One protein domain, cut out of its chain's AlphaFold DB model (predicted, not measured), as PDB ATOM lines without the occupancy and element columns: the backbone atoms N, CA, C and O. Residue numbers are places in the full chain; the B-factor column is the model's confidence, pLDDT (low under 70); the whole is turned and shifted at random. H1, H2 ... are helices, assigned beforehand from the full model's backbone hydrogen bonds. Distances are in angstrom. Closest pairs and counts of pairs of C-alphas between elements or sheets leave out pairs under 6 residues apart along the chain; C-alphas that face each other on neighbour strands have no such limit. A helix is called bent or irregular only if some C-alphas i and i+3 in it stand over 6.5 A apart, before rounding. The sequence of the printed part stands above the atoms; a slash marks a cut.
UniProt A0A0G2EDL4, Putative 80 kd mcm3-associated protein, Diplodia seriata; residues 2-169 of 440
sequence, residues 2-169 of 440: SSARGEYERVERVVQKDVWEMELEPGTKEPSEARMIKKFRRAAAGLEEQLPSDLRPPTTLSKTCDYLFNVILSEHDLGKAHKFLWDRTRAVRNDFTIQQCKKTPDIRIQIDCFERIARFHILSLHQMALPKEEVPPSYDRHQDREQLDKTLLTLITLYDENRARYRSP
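What this domain is: This is residues 2 to 169 of the 440 residues of the protein "Putative 80 kd mcm3-associated protein" of Diplodia seriata (UniProt A0A0G2EDL4). Four helices, H2 to H5, stand side by side in an up-and-down bundle, each running against the one before it: H2, H3 and H4 make a triangle, and H5 packs on H4 away from H2. Short H1 lies off the bundle and touches no helix, joined to it by a long winding link of which residues 43 to 49 stick out. The printed part has 168 residues with five named helices, H1 to H5 in chain order, and no named strand; the class is all helix. It is compact, with a radius of gyration of the C-alphas of 16.5 A and spans of 49 by 42 by 33 A.

Where its parts are: H1, residues 6 to 15, begins at C-alpha 6 (191.095, 221.607, 359.623) and is 14.4 A long. H2, residues 58 to 75, measures 24.8 A; it is neither bent nor irregular, but only just: C-alphas 70 and 73 are 6.1 A apart. H3, residues 78 to 99, measures 29.9 A and is irregular, with C-alphas 80 and 83 7.1 A apart and a kink of 31 degrees near residue 85. H4, residues 104 to 127, measures 34.6 A. H5, residues 141 to 162, measures 31.2 A and ends at C-alpha 162 (177.019, 195.239, 359.613).

How they stand to each other: H4 is the hub. It touches H5 in a hairpin, closest C-alphas His 121 and Leu 148 at 5.6 A, at a shallow tilt of 27 degrees. It touches H3, also a hairpin, at Thr 89 and Ile 117, C-alphas 6.5 A apart. With residues 106 to 116 alone it touches residues 58 to 65 of H2, the same way, closest C-alphas Pro 58 and Asp 106 at 5.8 A. H2 and H3 touch as a hairpin at 4 degrees, closest C-alphas Leu 61 and Val 92 at 6.2 A. H2 and H5 are apart. Every O i to N i+4 pair is within hydrogen-bond range in H1, H4 and H5, against 11 of 14 in H2 and 16 of 18 in H3.

The domain as a whole: The C-alphas farthest apart, Thr 28 and Ala 164, are 50.4 A apart. The printed part has no cut; the links H1 to H2 and H4 to H5 are long. The pLDDT is under 70 at residues 2 to 7 and 43 to 49.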
ATOM      1  N   SER A   2     188.976 219.920 353.634       37.84
ATOM      2  CA  SER A   2     188.867 220.643 354.914       37.84
ATOM      3  C   SER A   2     187.419 220.835 355.376       37.84
ATOM      4  O   SER A   2     186.525 221.112 354.577       37.84
ATOM      5  N   SER A   3     187.230 220.632 356.683       48.25
ATOM      6  CA  SER A   3     186.235 221.275 357.541       48.25
ATOM      7  C   SER A   3     186.863 222.535 358.170       48.25
ATOM      8  O   SER A   3     188.090 222.658 358.208       48.25
ATOM      9  N   ALA A   4     186.049 223.456 358.695       42.78
ATOM     10  CA  ALA A   4     186.488 224.772 359.189       42.78
ATOM     11  C   ALA A   4     187.592 224.749 360.276       42.78
ATOM     12  O   ALA A   4     188.365 225.693 360.377       42.78
ATOM     13  N   ARG A   5     187.732 223.676 361.073       50.22
ATOM     14  CA  ARG A   5     188.832 223.540 362.058       50.22
ATOM     15  C   ARG A   5     190.052 222.771 361.521       50.22
ATOM     16  O   ARG A   5     191.133 222.879 362.091       50.22
ATOM     17  N   GLY A   6     189.930 222.089 360.377       60.44
ATOM     18  CA  GLY A   6     191.095 221.607 359.623       60.44
ATOM     19  C   GLY A   6     191.987 222.763 359.160       60.44
ATOM     20  O   GLY A   6     193.190 222.595 359.009       60.44
ATOM     21  N   GLU A   7     191.421 223.963 359.010       68.56
ATOM     22  CA  GLU A   7     192.187 225.189 358.765       68.56
ATOM     23  C   GLU A   7     193.023 225.589 359.988       68.56
ATOM     24  O   GLU A   7     194.196 225.918 359.837       68.56
ATOM     25  N   TYR A   8     192.465 225.467 361.197       78.19
ATOM     26  CA  TYR A   8     193.168 225.778 362.444       78.19
ATOM     27  C   TYR A   8     194.378 224.866 362.670       78.19
ATOM     28  O   TYR A   8     195.470 225.363 362.926       78.19
ATOM     29  N   GLU A   9     194.213 223.546 362.516       84.69
ATOM     30  CA  GLU A   9     195.331 222.596 362.638       84.69
ATOM     31  C   GLU A   9     196.444 222.903 361.626       84.69
ATOM     32  O   GLU A   9     197.624 222.856 361.973       84.69
ATOM     33  N   ARG A  10     196.085 223.238 360.379       84.62
ATOM     34  CA  ARG A  10     197.069 223.614 359.354       84.62
ATOM     35  C   ARG A  10     197.849 224.855 359.769       84.62
ATOM     36  O   ARG A  10     199.076 224.812 359.770       84.62
ATOM     37  N   VAL A  11     197.157 225.923 360.168       86.38
ATOM     38  CA  VAL A  11     197.794 227.171 360.615       86.38
ATOM     39  C   VAL A  11     198.698 226.916 361.822       86.38
ATOM     40  O   VAL A  11     199.846 227.354 361.830       86.38
ATOM     41  N   GLU A  12     198.226 226.151 362.808       87.62
ATOM     42  CA  GLU A  12     199.009 225.773 363.985       87.62
ATOM     43  C   GLU A  12     200.307 225.056 363.590       87.62
ATOM     44  O   GLU A  12     201.390 225.437 364.037       87.62
ATOM     45  N   ARG A  13     200.219 224.062 362.701       91.31
ATOM     46  CA  ARG A  13     201.381 223.297 362.237       91.31
ATOM     47  C   ARG A  13     202.354 224.135 361.411       91.31
ATOM     48  O   ARG A  13     203.562 223.945 361.549       91.31
ATOM     49  N   VAL A  14     201.865 225.074 360.601       89.75
ATOM     50  CA  VAL A  14     202.723 226.029 359.877       89.75
ATOM     51  C   VAL A  14     203.481 226.921 360.863       89.75
ATOM     52  O   VAL A  14     204.699 227.054 360.751       89.75
ATOM     53  N   VAL A  15     202.798 227.472 361.873       90.94
ATOM     54  CA  VAL A  15     203.419 228.322 362.906       90.94
ATOM     55  C   VAL A  15     204.447 227.543 363.733       90.94
ATOM     56  O   VAL A  15     205.540 228.046 363.994       90.94
ATOM     57  N   GLN A  16     204.133 226.301 364.103       90.56
ATOM     58  CA  GLN A  16     205.019 225.414 364.868       90.56
ATOM     59  C   GLN A  16     206.133 224.775 364.021       90.56
ATOM     60  O   GLN A  16     206.983 224.076 364.570       90.56
ATOM     61  N   LYS A  17     206.155 225.009 362.700       88.75
ATOM     62  CA  LYS A  17     207.072 224.370 361.739       88.75
ATOM     63  C   LYS A  17     207.012 222.832 361.764       88.75
ATOM     64  O   LYS A  17     208.003 222.165 361.483       88.75
ATOM     65  N   ASP A  18     205.840 222.268 362.053       91.44
ATOM     66  CA  ASP A  18     205.548 220.826 362.017       91.44
ATOM     67  C   ASP A  18     204.860 220.458 360.689       91.44
ATOM     68  O   ASP A  18     203.748 219.922 360.654       91.44
ATOM     69  N   VAL A  19     205.500 220.803 359.568       92.06
ATOM     70  CA  VAL A  19     205.052 220.477 358.202       92.06
ATOM     71  C   VAL A  19     206.017 219.470 357.597       92.06
ATOM     72  O   VAL A  19     207.227 219.683 357.626       92.06
ATOM     73  N   TRP A  20     205.496 218.340 357.113       93.62
ATOM     74  CA  TRP A  20     206.334 217.260 356.593       93.62
ATOM     75  C   TRP A  20     206.592 217.475 355.101       93.62
ATOM     76  O   TRP A  20     205.823 218.155 354.431       93.62
ATOM     77  N   GLU A  21     207.659 216.879 354.570       92.38
ATOM     78  CA  GLU A  21     208.114 217.081 353.183       92.38
ATOM     79  C   GLU A  21     207.006 216.866 352.134       92.38
ATOM     80  O   GLU A  21     206.845 217.665 351.218       92.38
ATOM     81  N   MET A  22     206.170 215.842 352.327       93.56
ATOM     82  CA  MET A  22     205.028 215.506 351.458       93.56
ATOM     83  C   MET A  22     203.886 216.538 351.469       93.56
ATOM     84  O   MET A  22     202.950 216.437 350.680       93.56
ATOM     85  N   GLU A  23     203.939 217.522 352.364       93.62
ATOM     86  CA  GLU A  23     202.949 218.595 352.497       93.62
ATOM     87  C   GLU A  23     203.495 219.949 352.026       93.62
ATOM     88  O   GLU A  23     202.812 220.963 352.158       93.62
ATOM     89  N   LEU A  24     204.718 219.976 351.491       92.50
ATOM     90  CA  LEU A  24     205.325 221.165 350.903       92.50
ATOM     91  C   LEU A  24     204.961 221.284 349.418       92.50
ATOM     92  O   LEU A  24     204.659 220.285 348.750       92.50
ATOM     93  N   GLU A  25     205.006 222.512 348.907       90.38
ATOM     94  CA  GLU A  25     204.930 222.777 347.471       90.38
ATOM     95  C   GLU A  25     206.159 222.172 346.762       90.38
ATOM     96  O   GLU A  25     207.292 222.409 347.206       90.38
ATOM     97  N   PRO A  26     205.978 221.406 345.667       85.69
ATOM     98  CA  PRO A  26     207.078 220.752 344.965       85.69
ATOM     99  C   PRO A  26     208.205 221.722 344.587       85.69
ATOM    100  O   PRO A  26     207.976 222.766 343.985       85.69
ATOM    101  N   GLY A  27     209.445 221.367 344.935       83.12
ATOM    102  CA  GLY A  27     210.626 222.181 344.632       83.12
ATOM    103  C   GLY A  27     210.821 223.406 345.534       83.12
ATOM    104  O   GLY A  27     211.790 224.141 345.347       83.12
ATOM    105  N   THR A  28     209.962 223.618 346.533       88.19
ATOM    106  CA  THR A  28     210.097 224.708 347.508       88.19
ATOM    107  C   THR A  28     210.161 224.171 348.943       88.19
ATOM    108  O   THR A  28     210.036 222.972 349.190       88.19
ATOM    109  N   LYS A  29     210.364 225.069 349.912       87.12
ATOM    110  CA  LYS A  29     210.211 224.770 351.347       87.12
ATOM    111  C   LYS A  29     208.937 225.382 351.933       87.12
ATOM    112  O   LYS A  29     208.827 225.519 353.151       87.12
ATOM    113  N   GLU A  30     208.008 225.791 351.076       91.12
ATOM    114  CA  GLU A  30     206.780 226.460 351.484       91.12
ATOM    115  C   GLU A  30     205.672 225.428 351.746       91.12
ATOM    116  O   GLU A  30     205.493 224.503 350.948       91.12
ATOM    117  N   PRO A  31     204.936 225.532 352.869       91.44
ATOM    118  CA  PRO A  31     203.782 224.677 353.133       91.44
ATOM    119  C   PRO A  31     202.691 224.815 352.063       91.44
ATOM    120  O   PRO A  31     202.269 225.923 351.747       91.44
ATOM    121  N   SER A  32     202.180 223.683 351.576       90.88
ATOM    122  CA  SER A  32     201.058 223.627 350.638       90.88
ATOM    123  C   SER A  32     199.767 223.256 351.361       90.88
ATOM    124  O   SER A  32     199.539 222.092 351.706       90.88
ATOM    125  N   GLU A  33     198.853 224.211 351.544       86.38
ATOM    126  CA  GLU A  33     197.552 223.932 352.174       86.38
ATOM    127  C   GLU A  33     196.737 222.848 351.450       86.38
ATOM    128  O   GLU A  33     195.913 222.170 352.074       86.38
ATOM    129  N   ALA A  34     196.957 222.694 350.139       88.12
ATOM    130  CA  ALA A  34     196.296 221.699 349.306       88.12
ATOM    131  C   ALA A  34     196.812 220.274 349.565       88.12
ATOM    132  O   ALA A  34     196.040 219.323 349.424       88.12
ATOM    133  N   ARG A  35     198.083 220.131 349.968       91.00
ATOM    134  CA  ARG A  35     198.733 218.837 350.252       91.00
ATOM    135  C   ARG A  35     198.718 218.474 351.737       91.00
ATOM    136  O   ARG A  35     198.925 217.312 352.076       91.00
ATOM    137  N   MET A  36     198.444 219.432 352.625       92.75
ATOM    138  CA  MET A  36     198.350 219.188 354.065       92.75
ATOM    139  C   MET A  36     197.190 218.252 354.424       92.75
ATOM    140  O   MET A  36     196.028 218.490 354.082       92.75
ATOM    141  N   ILE A  37     197.506 217.212 355.198       93.06
ATOM    142  CA  ILE A  37     196.536 216.231 355.701       93.06
ATOM    143  C   ILE A  37     196.571 216.255 357.222       93.06
ATOM    144  O   ILE A  37     197.651 216.297 357.813       93.06
ATOM    145  N   LYS A  38     195.391 216.153 357.846       91.94
ATOM    146  CA  LYS A  38     195.241 216.061 359.302       91.94
ATOM    147  C   LYS A  38     196.187 215.020 359.898       91.94
ATOM    148  O   LYS A  38     196.085 213.834 359.563       91.94
ATOM    149  N   LYS A  39     197.082 215.470 360.779       92.50
ATOM    150  CA  LYS A  39     198.045 214.635 361.507       92.50
ATOM    151  C   LYS A  39     197.337 213.880 362.630       92.50
ATOM    152  O   LYS A  39     196.390 214.389 363.237       92.50
ATOM    153  N   PHE A  40     197.779 212.661 362.933       90.12
ATOM    154  CA  PHE A  40     197.206 211.922 364.055       90.12
ATOM    155  C   PHE A  40     197.561 212.600 365.390       90.12
ATOM    156  O   PHE A  40     198.731 212.804 365.715       90.12
ATOM    157  N   ARG A  41     196.544 212.912 366.202       83.62
ATOM    158  CA  ARG A  41     196.709 213.418 367.572       83.62
ATOM    159  C   ARG A  41     196.307 212.335 368.568       83.62
ATOM    160  O   ARG A  41     195.210 211.786 368.481       83.62
ATOM    161  N   ARG A  42     197.192 212.027 369.522       75.38
ATOM    162  CA  ARG A  42     196.873 211.127 370.642       75.38
ATOM    163  C   ARG A  42     195.892 211.828 371.578       75.38
ATOM    164  O   ARG A  42     196.090 212.997 371.888       75.38
ATOM    165  N   ALA A  43     194.887 211.105 372.064       68.44
ATOM    166  CA  ALA A  43     194.134 211.559 373.225       68.44
ATOM    167  C   ALA A  43     195.090 211.598 374.431       68.44
ATOM    168  O   ALA A  43     195.746 210.598 374.731       68.44
ATOM    169  N   ALA A  44     195.215 212.754 375.077       64.62
ATOM    170  CA  ALA A  44     196.037 212.957 376.267       64.62
ATOM    171  C   ALA A  44     195.261 213.808 377.277       64.62
ATOM    172  O   ALA A  44     194.419 214.620 376.890       64.62
ATOM    173  N   ALA A  45     195.537 213.615 378.566       46.59
ATOM    174  CA  ALA A  45     194.897 214.385 379.628       46.59
ATOM    175  C   ALA A  45     195.191 215.886 379.446       46.59
ATOM    176  O   ALA A  45     196.349 216.278 379.328       46.59
ATOM    177  N   GLY A  46     194.139 216.707 379.407       59.06
ATOM    178  CA  GLY A  46     194.239 218.158 379.208       59.06
ATOM    179  C   GLY A  46     194.156 218.635 377.753       59.06
ATOM    180  O   GLY A  46     194.162 219.841 377.530       59.06
ATOM    181  N   LEU A  47     194.044 217.734 376.769       62.72
ATOM    182  CA  LEU A  47     193.669 218.120 375.404       62.72
ATOM    183  C   LEU A  47     192.147 218.285 375.306       62.72
ATOM    184  O   LEU A  47     191.405 217.452 375.828       62.72
ATOM    185  N   GLU A  48     191.695 219.350 374.636       64.88
ATOM    186  CA  GLU A  48     190.273 219.561 374.338       64.88
ATOM    187  C   GLU A  48     189.683 218.357 373.591       64.88
ATOM    188  O   GLU A  48     190.333 217.745 372.736       64.88
ATOM    189  N   GLU A  49     188.427 218.032 373.906       69.69
ATOM    190  CA  GLU A  49     187.659 217.027 373.177       69.69
ATOM    191  C   GLU A  49     187.573 217.409 371.689       69.69
ATOM    192  O   GLU A  49     187.411 218.583 371.343       69.69
ATOM    193  N   GLN A  50     187.716 216.425 370.791       72.75
ATOM    194  CA  GLN A  50     187.625 216.693 369.354       72.75
ATOM    195  C   GLN A  50     186.205 217.146 369.017       72.75
ATOM    196  O   GLN A  50     185.245 216.396 369.201       72.75
ATOM    197  N   LEU A  51     186.070 218.367 368.502       77.69
ATOM    198  CA  LEU A  51     184.774 218.901 368.106       77.69
ATOM    199  C   LEU A  51     184.285 218.190 366.836       77.69
ATOM    200  O   LEU A  51     185.095 217.741 366.024       77.69
ATOM    201  N   PRO A  52     182.969 218.163 366.561       77.06
ATOM    202  CA  PRO A  52     182.459 217.643 365.293       77.06
ATOM    203  C   PRO A  52     183.090 218.307 364.056       77.06
ATOM    204  O   PRO A  52     183.258 217.660 363.027       77.06
ATOM    205  N   SER A  53     183.487 219.582 364.158       79.88
ATOM    206  CA  SER A  53     184.187 220.316 363.095       79.88
ATOM    207  C   SER A  53     185.640 219.873 362.879       79.88
ATOM    208  O   SER A  53     186.200 220.195 361.833       79.88
ATOM    209  N   ASP A  54     186.240 219.125 363.808       82.00
ATOM    210  CA  ASP A  54     187.575 218.522 363.673       82.00
ATOM    211  C   ASP A  54     187.561 217.218 362.875       82.00
ATOM    212  O   ASP A  54     188.610 216.739 362.435       82.00
ATOM    213  N   LEU A  55     186.390 216.606 362.710       87.94
ATOM    214  CA  LEU A  55     186.248 215.292 362.101       87.94
ATOM    215  C   LEU A  55     185.954 215.441 360.611       87.94
ATOM    216  O   LEU A  55     185.006 216.110 360.196       87.94
ATOM    217  N   ARG A  56     186.772 214.792 359.778       93.12
ATOM    218  CA  ARG A  56     186.505 214.730 358.339       93.12
ATOM    219  C   ARG A  56     185.318 213.789 358.104       93.12
ATOM    220  O   ARG A  56     185.377 212.651 358.568       93.12
ATOM    221  N   PRO A  57     184.280 214.201 357.355       95.06
ATOM    222  CA  PRO A  57     183.167 213.312 357.039       95.06
ATOM    223  C   PRO A  57     183.633 212.131 356.167       95.06
ATOM    224  O   PRO A  57     184.652 212.255 355.477       95.06
ATOM    225  N   PRO A  58     182.879 211.015 356.110       97.00
ATOM    226  CA  PRO A  58     183.275 209.795 355.395       97.00
ATOM    227  C   PRO A  58     183.709 210.030 353.944       97.00
ATOM    228  O   PRO A  58     184.746 209.531 353.513       97.00
ATOM    229  N   THR A  59     182.986 210.863 353.196       97.25
ATOM    230  CA  THR A  59     183.330 211.198 351.803       97.25
ATOM    231  C   THR A  59     184.669 211.930 351.679       97.25
ATOM    232  O   THR A  59     185.412 211.697 350.728       97.25
ATOM    233  N   THR A  60     185.014 212.787 352.643       96.69
ATOM    234  CA  THR A  60     186.324 213.449 352.705       96.69
ATOM    235  C   THR A  60     187.415 212.462 353.104       96.69
ATOM    236  O   THR A  60     188.489 212.503 352.514       96.69
ATOM    237  N   LEU A  61     187.142 211.548 354.041       97.88
ATOM    238  CA  LEU A  61     188.082 210.490 354.430       97.88
ATOM    239  C   LEU A  61     188.412 209.560 353.255       97.88
ATOM    240  O   LEU A  61     189.585 209.267 353.042       97.88
ATOM    241  N   SER A  62     187.417 209.187 352.443       98.19
ATOM    242  CA  SER A  62     187.635 208.434 351.199       98.19
ATOM    243  C   SER A  62     188.595 209.159 350.261       98.19
ATOM    244  O   SER A  62     189.587 208.578 349.834       98.19
ATOM    245  N   LYS A  63     188.348 210.451 349.998       97.94
ATOM    246  CA  LYS A  63     189.220 211.277 349.148       97.94
ATOM    247  C   LYS A  63     190.626 211.425 349.727       97.94
ATOM    248  O   LYS A  63     191.592 211.520 348.979       97.94
ATOM    249  N   THR A  64     190.756 211.462 351.054       97.88
ATOM    250  CA  THR A  64     192.068 211.437 351.705       97.88
ATOM    251  C   THR A  64     192.779 210.111 351.446       97.88
ATOM    252  O   THR A  64     193.943 210.146 351.068       97.88
ATOM    253  N   CYS A  65     192.112 208.962 351.591       98.00
ATOM    254  CA  CYS A  65     192.698 207.667 351.232       98.00
ATOM    255  C   CYS A  65     193.091 207.601 349.750       98.00
ATOM    256  O   CYS A  65     194.176 207.113 349.445       98.00
ATOM    257  N   ASP A  66     192.264 208.142 348.850       97.88
ATOM    258  CA  ASP A  66     192.591 208.222 347.422       97.88
ATOM    259  C   ASP A  66     193.879 209.020 347.196       97.88
ATOM    260  O   ASP A  66     194.763 208.572 346.477       97.88
ATOM    261  N   TYR A  67     194.028 210.176 347.841       97.75
ATOM    262  CA  TYR A  67     195.242 210.981 347.722       97.75
ATOM    263  C   TYR A  67     196.471 210.296 348.334       97.75
ATOM    264  O   TYR A  67     197.529 210.260 347.710       97.75
ATOM    265  N   LEU A  68     196.337 209.699 349.523       98.25
ATOM    266  CA  LEU A  68     197.432 208.975 350.175       98.25
ATOM    267  C   LEU A  68     197.950 207.830 349.294       98.25
ATOM    268  O   LEU A  68     199.158 207.684 349.130       98.25
ATOM    269  N   PHE A  69     197.055 207.032 348.711       97.88
ATOM    270  CA  PHE A  69     197.453 205.817 348.000       97.88
ATOM    271  C   PHE A  69     197.636 205.989 346.496       97.88
ATOM    272  O   PHE A  69     198.365 205.201 345.915       97.88
ATOM    273  N   ASN A  70     197.024 206.987 345.857       95.62
ATOM    274  CA  ASN A  70     197.194 207.205 344.415       95.62
ATOM    275  C   ASN A  70     198.230 208.284 344.098       95.62
ATOM    276  O   ASN A  70     198.815 208.241 343.019       95.62
ATOM    277  N   VAL A  71     198.451 209.236 345.011       94.88
ATOM    278  CA  VAL A  71     199.391 210.348 344.812       94.88
ATOM    279  C   VAL A  71     200.638 210.124 345.657       94.88
ATOM    280  O   VAL A  71     201.687 209.820 345.107       94.88
ATOM    281  N   ILE A  72     200.523 210.164 346.989       96.12
ATOM    282  CA  ILE A  72     201.702 210.120 347.871       96.12
ATOM    283  C   ILE A  72     202.488 208.814 347.718       96.12
ATOM    284  O   ILE A  72     203.708 208.847 347.601       96.12
ATOM    285  N   LEU A  73     201.798 207.674 347.683       95.94
ATOM    286  CA  LEU A  73     202.435 206.367 347.501       95.94
ATOM    287  C   LEU A  73     203.047 206.174 346.098       95.94
ATOM    288  O   LEU A  73     203.930 205.337 345.947       95.94
ATOM    289  N   SER A  74     202.590 206.924 345.090       92.94
ATOM    290  CA  SER A  74     203.109 206.843 343.717       92.94
ATOM    291  C   SER A  74     204.267 207.817 343.463       92.94
ATOM    292  O   SER A  74     205.149 207.520 342.669       92.94
ATOM    293  N   GLU A  75     204.253 208.996 344.092       92.44
ATOM    294  CA  GLU A  75     205.237 210.070 343.867       92.44
ATOM    295  C   GLU A  75     206.527 209.896 344.678       92.44
ATOM    296  O   GLU A  75     207.541 210.526 344.375       92.44
ATOM    297  N   HIS A  76     206.495 209.079 345.729       92.62
ATOM    298  CA  HIS A  76     207.576 208.979 346.698       92.62
ATOM    299  C   HIS A  76     208.004 207.532 346.921       92.62
ATOM    300  O   HIS A  76     207.176 206.628 346.998       92.62
ATOM    301  N   ASP A  77     209.311 207.341 347.119       93.12
ATOM    302  CA  ASP A  77     209.850 206.082 347.622       93.12
ATOM    303  C   ASP A  77     209.159 205.681 348.938       93.12
ATOM    304  O   ASP A  77     208.953 206.513 349.835       93.12
ATOM    305  N   LEU A  78     208.820 204.395 349.063       95.00
ATOM    306  CA  LEU A  78     208.067 203.887 350.205       95.00
ATOM    307  C   LEU A  78     208.829 204.104 351.517       95.00
ATOM    308  O   LEU A  78     208.198 204.426 352.520       95.00
ATOM    309  N   GLY A  79     210.161 203.999 351.524       94.00
ATOM    310  CA  GLY A  79     210.974 204.212 352.722       94.00
ATOM    311  C   GLY A  79     210.879 205.636 353.266       94.00
ATOM    312  O   GLY A  79     210.853 205.842 354.483       94.00
ATOM    313  N   LYS A  80     210.736 206.623 352.376       93.00
ATOM    314  CA  LYS A  80     210.515 208.033 352.739       93.00
ATOM    315  C   LYS A  80     209.057 208.324 353.095       93.00
ATOM    316  O   LYS A  80     208.782 209.068 354.038       93.00
ATOM    317  N   ALA A  81     208.117 207.742 352.352       96.00
ATOM    318  CA  ALA A  81     206.691 208.013 352.515       96.00
ATOM    319  C   ALA A  81     206.046 207.249 353.679       96.00
ATOM    320  O   ALA A  81     205.029 207.701 354.215       96.00
ATOM    321  N   HIS A  82     206.615 206.110 354.096       97.06
ATOM    322  CA  HIS A  82     205.982 205.180 355.036       97.06
ATOM    323  C   HIS A  82     205.526 205.870 356.314       97.06
ATOM    324  O   HIS A  82     204.350 205.774 356.665       97.06
ATOM    325  N   LYS A  83     206.407 206.629 356.980       97.06
ATOM    326  CA  LYS A  83     206.066 207.256 358.264       97.06
ATOM    327  C   LYS A  83     204.889 208.226 358.143       97.06
ATOM    328  O   LYS A  83     204.072 208.321 359.061       97.06
ATOM    329  N   PHE A  84     204.795 208.937 357.020       97.19
ATOM    330  CA  PHE A  84     203.690 209.848 356.724       97.19
ATOM    331  C   PHE A  84     202.403 209.097 356.444       97.19
ATOM    332  O   PHE A  84     201.386 209.390 357.071       97.19
ATOM    333  N   LEU A  85     202.454 208.099 355.563       98.25
ATOM    334  CA  LEU A  85     201.308 207.254 355.256       98.25
ATOM    335  C   LEU A  85     200.783 206.585 356.532       98.25
ATOM    336  O   LEU A  85     199.602 206.717 356.828       98.25
ATOM    337  N   TRP A  86     201.659 205.987 357.344       97.94
ATOM    338  CA  TRP A  86     201.336 205.374 358.635       97.94
ATOM    339  C   TRP A  86     200.633 206.343 359.599       97.94
ATOM    340  O   TRP A  86     199.643 205.982 360.239       97.94
ATOM    341  N   ASP A  87     201.102 207.592 359.704       97.50
ATOM    342  CA  ASP A  87     200.478 208.592 360.577       97.50
ATOM    343  C   ASP A  87     199.105 209.033 360.047       97.50
ATOM    344  O   ASP A  87     198.114 209.061 360.785       97.50
ATOM    345  N   ARG A  88     199.017 209.347 358.751       97.75
ATOM    346  CA  ARG A  88     197.794 209.889 358.146       97.75
ATOM    347  C   ARG A  88     196.702 208.832 357.993       97.75
ATOM    348  O   ARG A  88     195.531 209.155 358.211       97.75
ATOM    349  N   THR A  89     197.038 207.573 357.710       98.31
ATOM    350  CA  THR A  89     196.062 206.468 357.719       98.31
ATOM    351  C   THR A  89     195.542 206.206 359.131       98.31
ATOM    352  O   THR A  89     194.338 206.010 359.315       98.31
ATOM    353  N   ARG A  90     196.393 206.314 360.159       97.31
ATOM    354  CA  ARG A  90     195.961 206.264 361.562       97.31
ATOM    355  C   ARG A  90     195.019 207.420 361.914       97.31
ATOM    356  O   ARG A  90     194.017 207.191 362.590       97.31
ATOM    357  N   ALA A  91     195.280 208.633 361.424       96.06
ATOM    358  CA  ALA A  91     194.369 209.769 361.583       96.06
ATOM    359  C   ALA A  91     193.009 209.527 360.904       96.06
ATOM    360  O   ALA A  91     191.972 209.853 361.475       96.06
ATOM    361  N   VAL A  92     193.000 208.937 359.703       97.81
ATOM    362  CA  VAL A  92     191.763 208.550 358.998       97.81
ATOM    363  C   VAL A  92     190.959 207.539 359.812       97.81
ATOM    364  O   VAL A  92     189.768 207.746 360.045       97.81
ATOM    365  N   ARG A  93     191.603 206.472 360.300       97.62
ATOM    366  CA  ARG A  93     190.945 205.466 361.144       97.62
ATOM    367  C   ARG A  93     190.389 206.075 362.426       97.62
ATOM    368  O   ARG A  93     189.259 205.773 362.792       97.62
ATOM    369  N   ASN A  94     191.149 206.961 363.072       94.88
ATOM    370  CA  ASN A  94     190.717 207.652 364.284       94.88
ATOM    371  C   ASN A  94     189.448 208.486 364.057       94.88
ATOM    372  O   ASN A  94     188.523 208.413 364.861       94.88
ATOM    373  N   ASP A  95     189.376 209.233 362.952       95.31
ATOM    374  CA  ASP A  95     188.183 210.018 362.620       95.31
ATOM    375  C   ASP A  95     186.949 209.121 362.426       95.31
ATOM    376  O   ASP A  95     185.863 209.479 362.880       95.31
ATOM    377  N   PHE A  96     187.092 207.950 361.792       96.44
ATOM    378  CA  PHE A  96     185.999 206.976 361.670       96.44
ATOM    379  C   PHE A  96     185.569 206.400 363.025       96.44
ATOM    380  O   PHE A  96     184.371 206.288 363.288       96.44
ATOM    381  N   THR A  97     186.529 206.064 363.893       93.31
ATOM    382  CA  THR A  97     186.252 205.537 365.236       93.31
ATOM    383  C   THR A  97     185.435 206.521 366.070       93.31
ATOM    384  O   THR A  97     184.483 206.109 366.726       93.31
ATOM    385  N   ILE A  98     185.770 207.815 366.021       91.94
ATOM    386  CA  ILE A  98     185.040 208.850 366.768       91.94
ATOM    387  C   ILE A  98     183.643 209.073 366.176       91.94
ATOM    388  O   ILE A  98     182.675 209.214 366.917       91.94
ATOM    389  N   GLN A  99     183.512 209.075 364.845       92.06
ATOM    390  CA  GLN A  99     182.231 209.331 364.177       92.06
ATOM    391  C   GLN A  99     181.204 208.200 364.326       92.06
ATOM    392  O   GLN A  99     180.011 208.472 364.189       92.06
ATOM    393  N   GLN A 100     181.640 206.955 364.563       91.88
ATOM    394  CA  GLN A 100     180.775 205.772 364.697       91.88
ATOM    395  C   GLN A 100     179.691 205.696 363.602       91.88
ATOM    396  O   GLN A 100     178.492 205.813 363.873       91.88
ATOM    397  N   CYS A 101     180.105 205.544 362.340       93.44
ATOM    398  CA  CYS A 101     179.215 205.598 361.179       93.44
ATOM    399  C   CYS A 101     178.029 204.615 361.277       93.44
ATOM    400  O   CYS A 101     178.214 203.411 361.412       93.44
ATOM    401  N   LYS A 102     176.793 205.126 361.146       92.56
ATOM    402  CA  LYS A 102     175.551 204.319 361.242       92.56
ATOM    403  C   LYS A 102     174.814 204.132 359.915       92.56
ATOM    404  O   LYS A 102     173.992 203.226 359.776       92.56
ATOM    405  N   LYS A 103     175.043 205.028 358.951       96.19
ATOM    406  CA  LYS A 103     174.367 205.004 357.648       96.19
ATOM    407  C   LYS A 103     175.101 204.047 356.716       96.19
ATOM    408  O   LYS A 103     176.322 204.095 356.624       96.19
ATOM    409  N   THR A 104     174.358 203.224 355.977       96.88
ATOM    410  CA  THR A 104     174.937 202.212 355.077       96.88
ATOM    411  C   THR A 104     175.957 202.780 354.076       96.88
ATOM    412  O   THR A 104     177.007 202.162 353.926       96.88
ATOM    413  N   PRO A 105     175.742 203.942 353.419       97.75
ATOM    414  CA  PRO A 105     176.759 204.526 352.536       97.75
ATOM    415  C   PRO A 105     178.072 204.865 353.254       97.75
ATOM    416  O   PRO A 105     179.144 204.595 352.722       97.75
ATOM    417  N   ASP A 106     177.989 205.388 354.477       97.81
ATOM    418  CA  ASP A 106     179.157 205.764 355.277       97.81
ATOM    419  C   ASP A 106     179.919 204.524 355.763       97.81
ATOM    420  O   ASP A 106     181.144 204.497 355.708       97.81
ATOM    421  N   ILE A 107     179.196 203.466 356.157       97.62
ATOM    422  CA  ILE A 107     179.775 202.166 356.536       97.62
ATOM    423  C   ILE A 107     180.538 201.545 355.358       97.62
ATOM    424  O   ILE A 107     181.637 201.030 355.539       97.62
ATOM    425  N   ARG A 108     179.989 201.620 354.136       98.19
ATOM    426  CA  ARG A 108     180.668 201.123 352.926       98.19
ATOM    427  C   ARG A 108     181.992 201.843 352.689       98.19
ATOM    428  O   ARG A 108     182.989 201.189 352.411       98.19
ATOM    429  N   ILE A 109     181.990 203.169 352.827       98.56
ATOM    430  CA  ILE A 109     183.198 203.991 352.701       98.56
ATOM    431  C   ILE A 109     184.203 203.647 353.806       98.56
ATOM    432  O   ILE A 109     185.388 203.496 353.531       98.56
ATOM    433  N   GLN A 110     183.741 203.502 355.050       98.56
ATOM    434  CA  GLN A 110     184.596 203.134 356.175       98.56
ATOM    435  C   GLN A 110     185.285 201.788 355.933       98.56
ATOM    436  O   GLN A 110     186.502 201.701 356.079       98.56
ATOM    437  N   ILE A 111     184.527 200.764 355.536       98.62
ATOM    438  CA  ILE A 111     185.070 199.441 355.216       98.62
ATOM    439  C   ILE A 111     186.111 199.560 354.100       98.62
ATOM    440  O   ILE A 111     187.246 199.150 354.305       98.62
ATOM    441  N   ASP A 112     185.783 200.204 352.979       98.62
ATOM    442  CA  ASP A 112     186.710 200.375 351.854       98.62
ATOM    443  C   ASP A 112     188.021 201.090 352.248       98.62
ATOM    444  O   ASP A 112     189.117 200.652 351.884       98.62
ATOM    445  N   CYS A 113     187.945 202.155 353.054       98.75
ATOM    446  CA  CYS A 113     189.132 202.831 353.578       98.75
ATOM    447  C   CYS A 113     189.985 201.890 354.439       98.75
ATOM    448  O   CYS A 113     191.202 201.838 354.275       98.75
ATOM    449  N   PHE A 114     189.368 201.139 355.355       98.81
ATOM    450  CA  PHE A 114     190.095 200.213 356.224       98.81
ATOM    451  C   PHE A 114     190.699 199.042 355.443       98.81
ATOM    452  O   PHE A 114     191.817 198.635 355.748       98.81
ATOM    453  N   GLU A 115     190.006 198.534 354.423       98.81
ATOM    454  CA  GLU A 115     190.513 197.495 353.529       98.81
ATOM    455  C   GLU A 115     191.803 197.962 352.839       98.81
ATOM    456  O   GLU A 115     192.829 197.284 352.913       98.81
ATOM    457  N   ARG A 116     191.802 199.161 352.244       98.81
ATOM    458  CA  ARG A 116     192.999 199.749 351.614       98.81
ATOM    459  C   ARG A 116     194.125 199.998 352.619       98.81
ATOM    460  O   ARG A 116     195.275 199.669 352.343       98.81
ATOM    461  N   ILE A 117     193.807 200.505 353.811       98.88
ATOM    462  CA  ILE A 117     194.801 200.726 354.874       98.88
ATOM    463  C   ILE A 117     195.435 199.405 355.333       98.88
ATOM    464  O   ILE A 117     196.650 199.341 355.508       98.88
ATOM    465  N   ALA A 118     194.652 198.334 355.478       98.81
ATOM    466  CA  ALA A 118     195.187 197.016 355.804       98.81
ATOM    467  C   ALA A 118     196.091 196.478 354.683       98.81
ATOM    468  O   ALA A 118     197.181 195.994 354.978       98.81
ATOM    469  N   ARG A 119     195.703 196.620 353.404       98.88
ATOM    470  CA  ARG A 119     196.570 196.244 352.268       98.88
ATOM    471  C   ARG A 119     197.886 197.025 352.266       98.88
ATOM    472  O   ARG A 119     198.926 196.426 352.017       98.88
ATOM    473  N   PHE A 120     197.851 198.321 352.587       98.81
ATOM    474  CA  PHE A 120     199.053 199.146 352.738       98.81
ATOM    475  C   PHE A 120     199.984 198.607 353.829       98.81
ATOM    476  O   PHE A 120     201.157 198.400 353.548       98.81
ATOM    477  N   HIS A 121     199.470 198.319 355.029       98.75
ATOM    478  CA  HIS A 121     200.307 197.800 356.115       98.75
ATOM    479  C   HIS A 121     200.875 196.399 355.819       98.75
ATOM    480  O   HIS A 121     201.995 196.085 356.207       98.75
ATOM    481  N   ILE A 122     200.119 195.542 355.124       98.75
ATOM    482  CA  ILE A 122     200.617 194.228 354.683       98.75
ATOM    483  C   ILE A 122     201.767 194.401 353.686       98.75
ATOM    484  O   ILE A 122     202.808 193.765 353.830       98.75
ATOM    485  N   LEU A 123     201.578 195.271 352.689       98.56
ATOM    486  CA  LEU A 123     202.599 195.596 351.700       98.56
ATOM    487  C   LEU A 123     203.854 196.174 352.368       98.56
ATOM    488  O   LEU A 123     204.957 195.726 352.070       98.56
ATOM    489  N   SER A 124     203.701 197.141 353.277       98.00
ATOM    490  CA  SER A 124     204.842 197.791 353.923       98.00
ATOM    491  C   SER A 124     205.640 196.843 354.804       98.00
ATOM    492  O   SER A 124     206.862 196.911 354.777       98.00
ATOM    493  N   LEU A 125     204.987 195.929 355.530       97.94
ATOM    494  CA  LEU A 125     205.683 194.928 356.341       97.94
ATOM    495  C   LEU A 125     206.622 194.050 355.505       97.94
ATOM    496  O   LEU A 125     207.713 193.742 355.971       97.94
ATOM    497  N   HIS A 126     206.206 193.672 354.294       97.81
ATOM    498  CA  HIS A 126     207.036 192.913 353.354       97.81
ATOM    499  C   HIS A 126     208.139 193.786 352.740       97.81
ATOM    500  O   HIS A 126     209.318 193.458 352.838       97.81
ATOM    501  N   GLN A 127     207.777 194.941 352.175       97.31
ATOM    502  CA  GLN A 127     208.730 195.813 351.481       97.31
ATOM    503  C   GLN A 127     209.809 196.395 352.409       97.31
ATOM    504  O   GLN A 127     210.911 196.682 351.956       97.31
ATOM    505  N   MET A 128     209.512 196.542 353.706       96.44
ATOM    506  CA  MET A 128     210.445 197.030 354.729       96.44
ATOM    507  C   MET A 128     211.171 195.909 355.489       96.44
ATOM    508  O   MET A 128     211.890 196.198 356.448       96.44
ATOM    509  N   ALA A 129     211.003 194.636 355.110       95.38
ATOM    510  CA  ALA A 129     211.746 193.511 355.690       95.38
ATOM    511  C   ALA A 129     213.177 193.411 355.118       95.38
ATOM    512  O   ALA A 129     213.631 192.348 354.699       95.38
ATOM    513  N   LEU A 130     213.871 194.550 355.101       91.69
ATOM    514  CA  LEU A 130     215.207 194.742 354.548       91.69
ATOM    515  C   LEU A 130     216.302 194.389 355.575       91.69
ATOM    516  O   LEU A 130     216.019 194.322 356.782       91.69
ATOM    517  N   PRO A 131     217.559 194.201 355.131       89.31
ATOM    518  CA  PRO A 131     218.721 194.209 356.015       89.31
ATOM    519  C   PRO A 131     218.739 195.456 356.905       89.31
ATOM    520  O   PRO A 131     218.271 196.530 356.522       89.31
ATOM    521  N   LYS A 132     219.268 195.325 358.124       87.31
ATOM    522  CA  LYS A 132     219.171 196.361 359.167       87.31
ATOM    523  C   LYS A 132     219.751 197.707 358.722       87.31
ATOM    524  O   LYS A 132     219.263 198.750 359.147       87.31
ATOM    525  N   GLU A 133     220.787 197.666 357.897       89.12
ATOM    526  CA  GLU A 133     221.513 198.808 357.351       89.12
ATOM    527  C   GLU A 133     220.682 199.594 356.324       89.12
ATOM    528  O   GLU A 133     220.898 200.792 356.150       89.12
ATOM    529  N   GLU A 134     219.717 198.936 355.681       91.56
ATOM    530  CA  GLU A 134     218.865 199.496 354.626       91.56
ATOM    531  C   GLU A 134     217.499 199.960 355.145       91.56
ATOM    532  O   GLU A 134     216.817 200.756 354.496       91.56
ATOM    533  N   VAL A 135     217.087 199.499 356.332       91.50
ATOM    534  CA  VAL A 135     215.818 199.911 356.940       91.50
ATOM    535  C   VAL A 135     215.838 201.420 357.232       91.50
ATOM    536  O   VAL A 135     216.693 201.896 357.987       91.50
ATOM    537  N   PRO A 136     214.860 202.199 356.723       93.38
ATOM    538  CA  PRO A 136     214.775 203.624 357.010       93.38
ATOM    539  C   PRO A 136     214.708 203.896 358.522       93.38
ATOM    540  O   PRO A 136     213.862 203.314 359.203       93.38
ATOM    541  N   PRO A 137     215.479 204.858 359.072       92.56
ATOM    542  CA  PRO A 137     215.488 205.136 360.516       92.56
ATOM    543  C   PRO A 137     214.130 205.549 361.104       92.56
ATOM    544  O   PRO A 137     213.930 205.510 362.315       92.56
ATOM    545  N   SER A 138     213.201 205.999 360.255       91.38
ATOM    546  CA  SER A 138     211.853 206.407 360.659       91.38
ATOM    547  C   SER A 138     210.851 205.245 360.740       91.38
ATOM    548  O   SER A 138     209.758 205.428 361.291       91.38
ATOM    549  N   TYR A 139     211.210 204.074 360.203       95.81
ATOM    550  CA  TYR A 139     210.369 202.886 360.173       95.81
ATOM    551  C   TYR A 139     210.455 202.112 361.492       95.81
ATOM    552  O   TYR A 139     211.529 201.859 362.030       95.81
ATOM    553  N   ASP A 140     209.297 201.704 362.003       95.31
ATOM    554  CA  ASP A 140     209.178 200.864 363.191       95.31
ATOM    555  C   ASP A 140     208.235 199.702 362.862       95.31
ATOM    556  O   ASP A 140     207.012 199.864 362.811       95.31
ATOM    557  N   ARG A 141     208.819 198.515 362.648       94.75
ATOM    558  CA  ARG A 141     208.080 197.290 362.311       94.75
ATOM    559  C   ARG A 141     207.040 196.927 363.369       94.75
ATOM    560  O   ARG A 141     205.973 196.424 363.025       94.75
ATOM    561  N   HIS A 142     207.338 197.144 364.651       95.06
ATOM    562  CA  HIS A 142     206.401 196.820 365.723       95.06
ATOM    563  C   HIS A 142     205.165 197.716 365.623       95.06
ATOM    564  O   HIS A 142     204.040 197.218 365.640       95.06
ATOM    565  N   GLN A 143     205.368 199.024 365.448       96.06
ATOM    566  CA  GLN A 143     204.267 199.968 365.241       96.06
ATOM    567  C   GLN A 143     203.468 199.667 363.971       96.06
ATOM    568  O   GLN A 143     202.248 199.842 363.977       96.06
ATOM    569  N   ASP A 144     204.121 199.241 362.889       97.06
ATOM    570  CA  ASP A 144     203.440 198.905 361.636       97.06
ATOM    571  C   ASP A 144     202.559 197.656 361.793       97.06
ATOM    572  O   ASP A 144     201.356 197.686 361.516       97.06
ATOM    573  N   ARG A 145     203.119 196.593 362.386       96.81
ATOM    574  CA  ARG A 145     202.390 195.361 362.717       96.81
ATOM    575  C   ARG A 145     201.218 195.631 363.665       96.81
ATOM    576  O   ARG A 145     200.136 195.086 363.469       96.81
ATOM    577  N   GLU A 146     201.403 196.483 364.673       96.25
ATOM    578  CA  GLU A 146     200.341 196.873 365.610       96.25
ATOM    579  C   GLU A 146     199.206 197.641 364.907       96.25
ATOM    580  O   GLU A 146     198.028 197.447 365.216       96.25
ATOM    581  N   GLN A 147     199.528 198.518 363.945       97.25
ATOM    582  CA  GLN A 147     198.490 199.196 363.163       97.25
ATOM    583  C   GLN A 147     197.735 198.228 362.255       97.25
ATOM    584  O   GLN A 147     196.507 198.350 362.169       97.25
ATOM    585  N   LEU A 148     198.415 197.257 361.640       97.94
ATOM    586  CA  LEU A 148     197.754 196.192 360.885       97.94
ATOM    587  C   LEU A 148     196.787 195.402 361.772       97.94
ATOM    588  O   LEU A 148     195.619 195.276 361.410       97.94
ATOM    589  N   ASP A 149     197.233 194.958 362.949       96.38
ATOM    590  CA  ASP A 149     196.413 194.191 363.898       96.38
ATOM    591  C   ASP A 149     195.123 194.936 364.260       96.38
ATOM    592  O   ASP A 149     194.009 194.453 364.046       96.38
ATOM    593  N   LYS A 150     195.259 196.197 364.685       97.19
ATOM    594  CA  LYS A 150     194.110 197.049 365.015       97.19
ATOM    595  C   LYS A 150     193.187 197.260 363.815       97.19
ATOM    596  O   LYS A 150     191.975 197.387 363.997       97.19
ATOM    597  N   THR A 151     193.740 197.370 362.605       98.44
ATOM    598  CA  THR A 151     192.950 197.571 361.379       98.44
ATOM    599  C   THR A 151     192.165 196.313 361.033       98.44
ATOM    600  O   THR A 151     190.960 196.414 360.810       98.44
ATOM    601  N   LEU A 152     192.806 195.140 361.059       97.50
ATOM    602  CA  LEU A 152     192.159 193.851 360.825       97.50
ATOM    603  C   LEU A 152     191.073 193.582 361.865       97.50
ATOM    604  O   LEU A 152     189.953 193.266 361.479       97.50
ATOM    605  N   LEU A 153     191.355 193.788 363.155       95.88
ATOM    606  CA  LEU A 153     190.357 193.633 364.213       95.88
ATOM    607  C   LEU A 153     189.124 194.505 363.946       95.88
ATOM    608  O   LEU A 153     188.002 194.007 363.967       95.88
ATOM    609  N   THR A 154     189.336 195.782 363.606       97.88
ATOM    610  CA  THR A 154     188.224 196.690 363.287       97.88
ATOM    611  C   THR A 154     187.452 196.227 362.049       97.88
ATOM    612  O   THR A 154     186.229 196.274 362.055       97.88
ATOM    613  N   LEU A 155     188.134 195.768 360.993       97.75
ATOM    614  CA  LEU A 155     187.479 195.242 359.787       97.75
ATOM    615  C   LEU A 155     186.598 194.037 360.100       97.75
ATOM    616  O   LEU A 155     185.453 193.997 359.660       97.75
ATOM    617  N   ILE A 156     187.113 193.084 360.879       95.88
ATOM    618  CA  ILE A 156     186.360 191.903 361.296       95.88
ATOM    619  C   ILE A 156     185.098 192.310 362.063       95.88
ATOM    620  O   ILE A 156     184.005 191.880 361.693       95.88
ATOM    621  N   THR A 157     185.223 193.211 363.040       96.44
ATOM    622  CA  THR A 157     184.074 193.762 363.771       96.44
ATOM    623  C   THR A 157     183.085 194.465 362.838       96.44
ATOM    624  O   THR A 157     181.888 194.204 362.911       96.44
ATOM    625  N   LEU A 158     183.563 195.296 361.904       97.56
ATOM    626  CA  LEU A 158     182.704 195.992 360.944       97.56
ATOM    627  C   LEU A 158     181.923 195.017 360.059       97.56
ATOM    628  O   LEU A 158     180.734 195.245 359.832       97.56
ATOM    629  N   TYR A 159     182.551 193.938 359.581       97.44
ATOM    630  CA  TYR A 159     181.853 192.894 358.830       97.44
ATOM    631  C   TYR A 159     180.802 192.195 359.688       97.44
ATOM    632  O   TYR A 159     179.681 191.976 359.225       97.44
ATOM    633  N   ASP A 160     181.147 191.868 360.936       95.44
ATOM    634  CA  ASP A 160     180.265 191.132 361.831       95.44
ATOM    635  C   ASP A 160     179.023 191.930 362.231       95.44
ATOM    636  O   ASP A 160     177.899 191.448 362.069       95.44
ATOM    637  N   GLU A 161     179.206 193.179 362.648       96.06
ATOM    638  CA  GLU A 161     178.126 194.054 363.107       96.06
ATOM    639  C   GLU A 161     177.222 194.550 361.969       96.06
ATOM    640  O   GLU A 161     176.043 194.843 362.185       96.06
ATOM    641  N   ASN A 162     177.742 194.639 360.739       96.06
ATOM    642  CA  ASN A 162     177.019 195.239 359.613       96.06
ATOM    643  C   ASN A 162     176.552 194.238 358.555       96.06
ATOM    644  O   ASN A 162     175.973 194.659 357.553       96.06
ATOM    645  N   ARG A 163     176.693 192.928 358.788       93.69
ATOM    646  CA  ARG A 163     176.340 191.867 357.825       93.69
ATOM    647  C   ARG A 163     174.910 191.930 357.284       93.69
ATOM    648  O   ARG A 163     174.664 191.523 356.148       93.69
ATOM    649  N   ALA A 164     173.965 192.423 358.087       94.00
ATOM    650  CA  ALA A 164     172.570 192.609 357.684       94.00
ATOM    651  C   ALA A 164     172.351 193.844 356.786       94.00
ATOM    652  O   ALA A 164     171.358 193.916 356.069       94.00
ATOM    653  N   ARG A 165     173.261 194.824 356.829       94.94
ATOM    654  CA  ARG A 165     173.168 196.104 356.104       94.94
ATOM    655  C   ARG A 165     174.025 196.116 354.844       94.94
ATOM    656  O   ARG A 165     173.626 196.702 353.841       94.94
ATOM    657  N   TYR A 166     175.211 195.520 354.910       95.88
ATOM    658  CA  TYR A 166     176.175 195.477 353.821       95.88
ATOM    659  C   TYR A 166     177.108 194.276 353.981       95.88
ATOM    660  O   TYR A 166     177.635 194.029 355.062       95.88
ATOM    661  N   ARG A 167     177.337 193.551 352.883       95.56
ATOM    662  CA  ARG A 167     178.330 192.477 352.801       95.56
ATOM    663  C   ARG A 167     179.418 192.910 351.833       95.56
ATOM    664  O   ARG A 167     179.135 193.084 350.647       95.56
ATOM    665  N   SER A 168     180.631 193.121 352.338       96.81
ATOM    666  CA  SER A 168     181.752 193.477 351.469       96.81
ATOM    667  C   SER A 168     182.146 192.269 350.616       96.81
ATOM    668  O   SER A 168     182.340 191.186 351.173       96.81
ATOM    669  N   PRO A 169     182.331 192.424 349.294       96.69
ATOM    670  CA  PRO A 169     182.861 191.346 348.459       96.69
ATOM    671  C   PRO A 169     184.288 190.942 348.863       96.69
ATOM    672  O   PRO A 169     184.721 189.831 348.561       96.69
TER     673      PRO A 169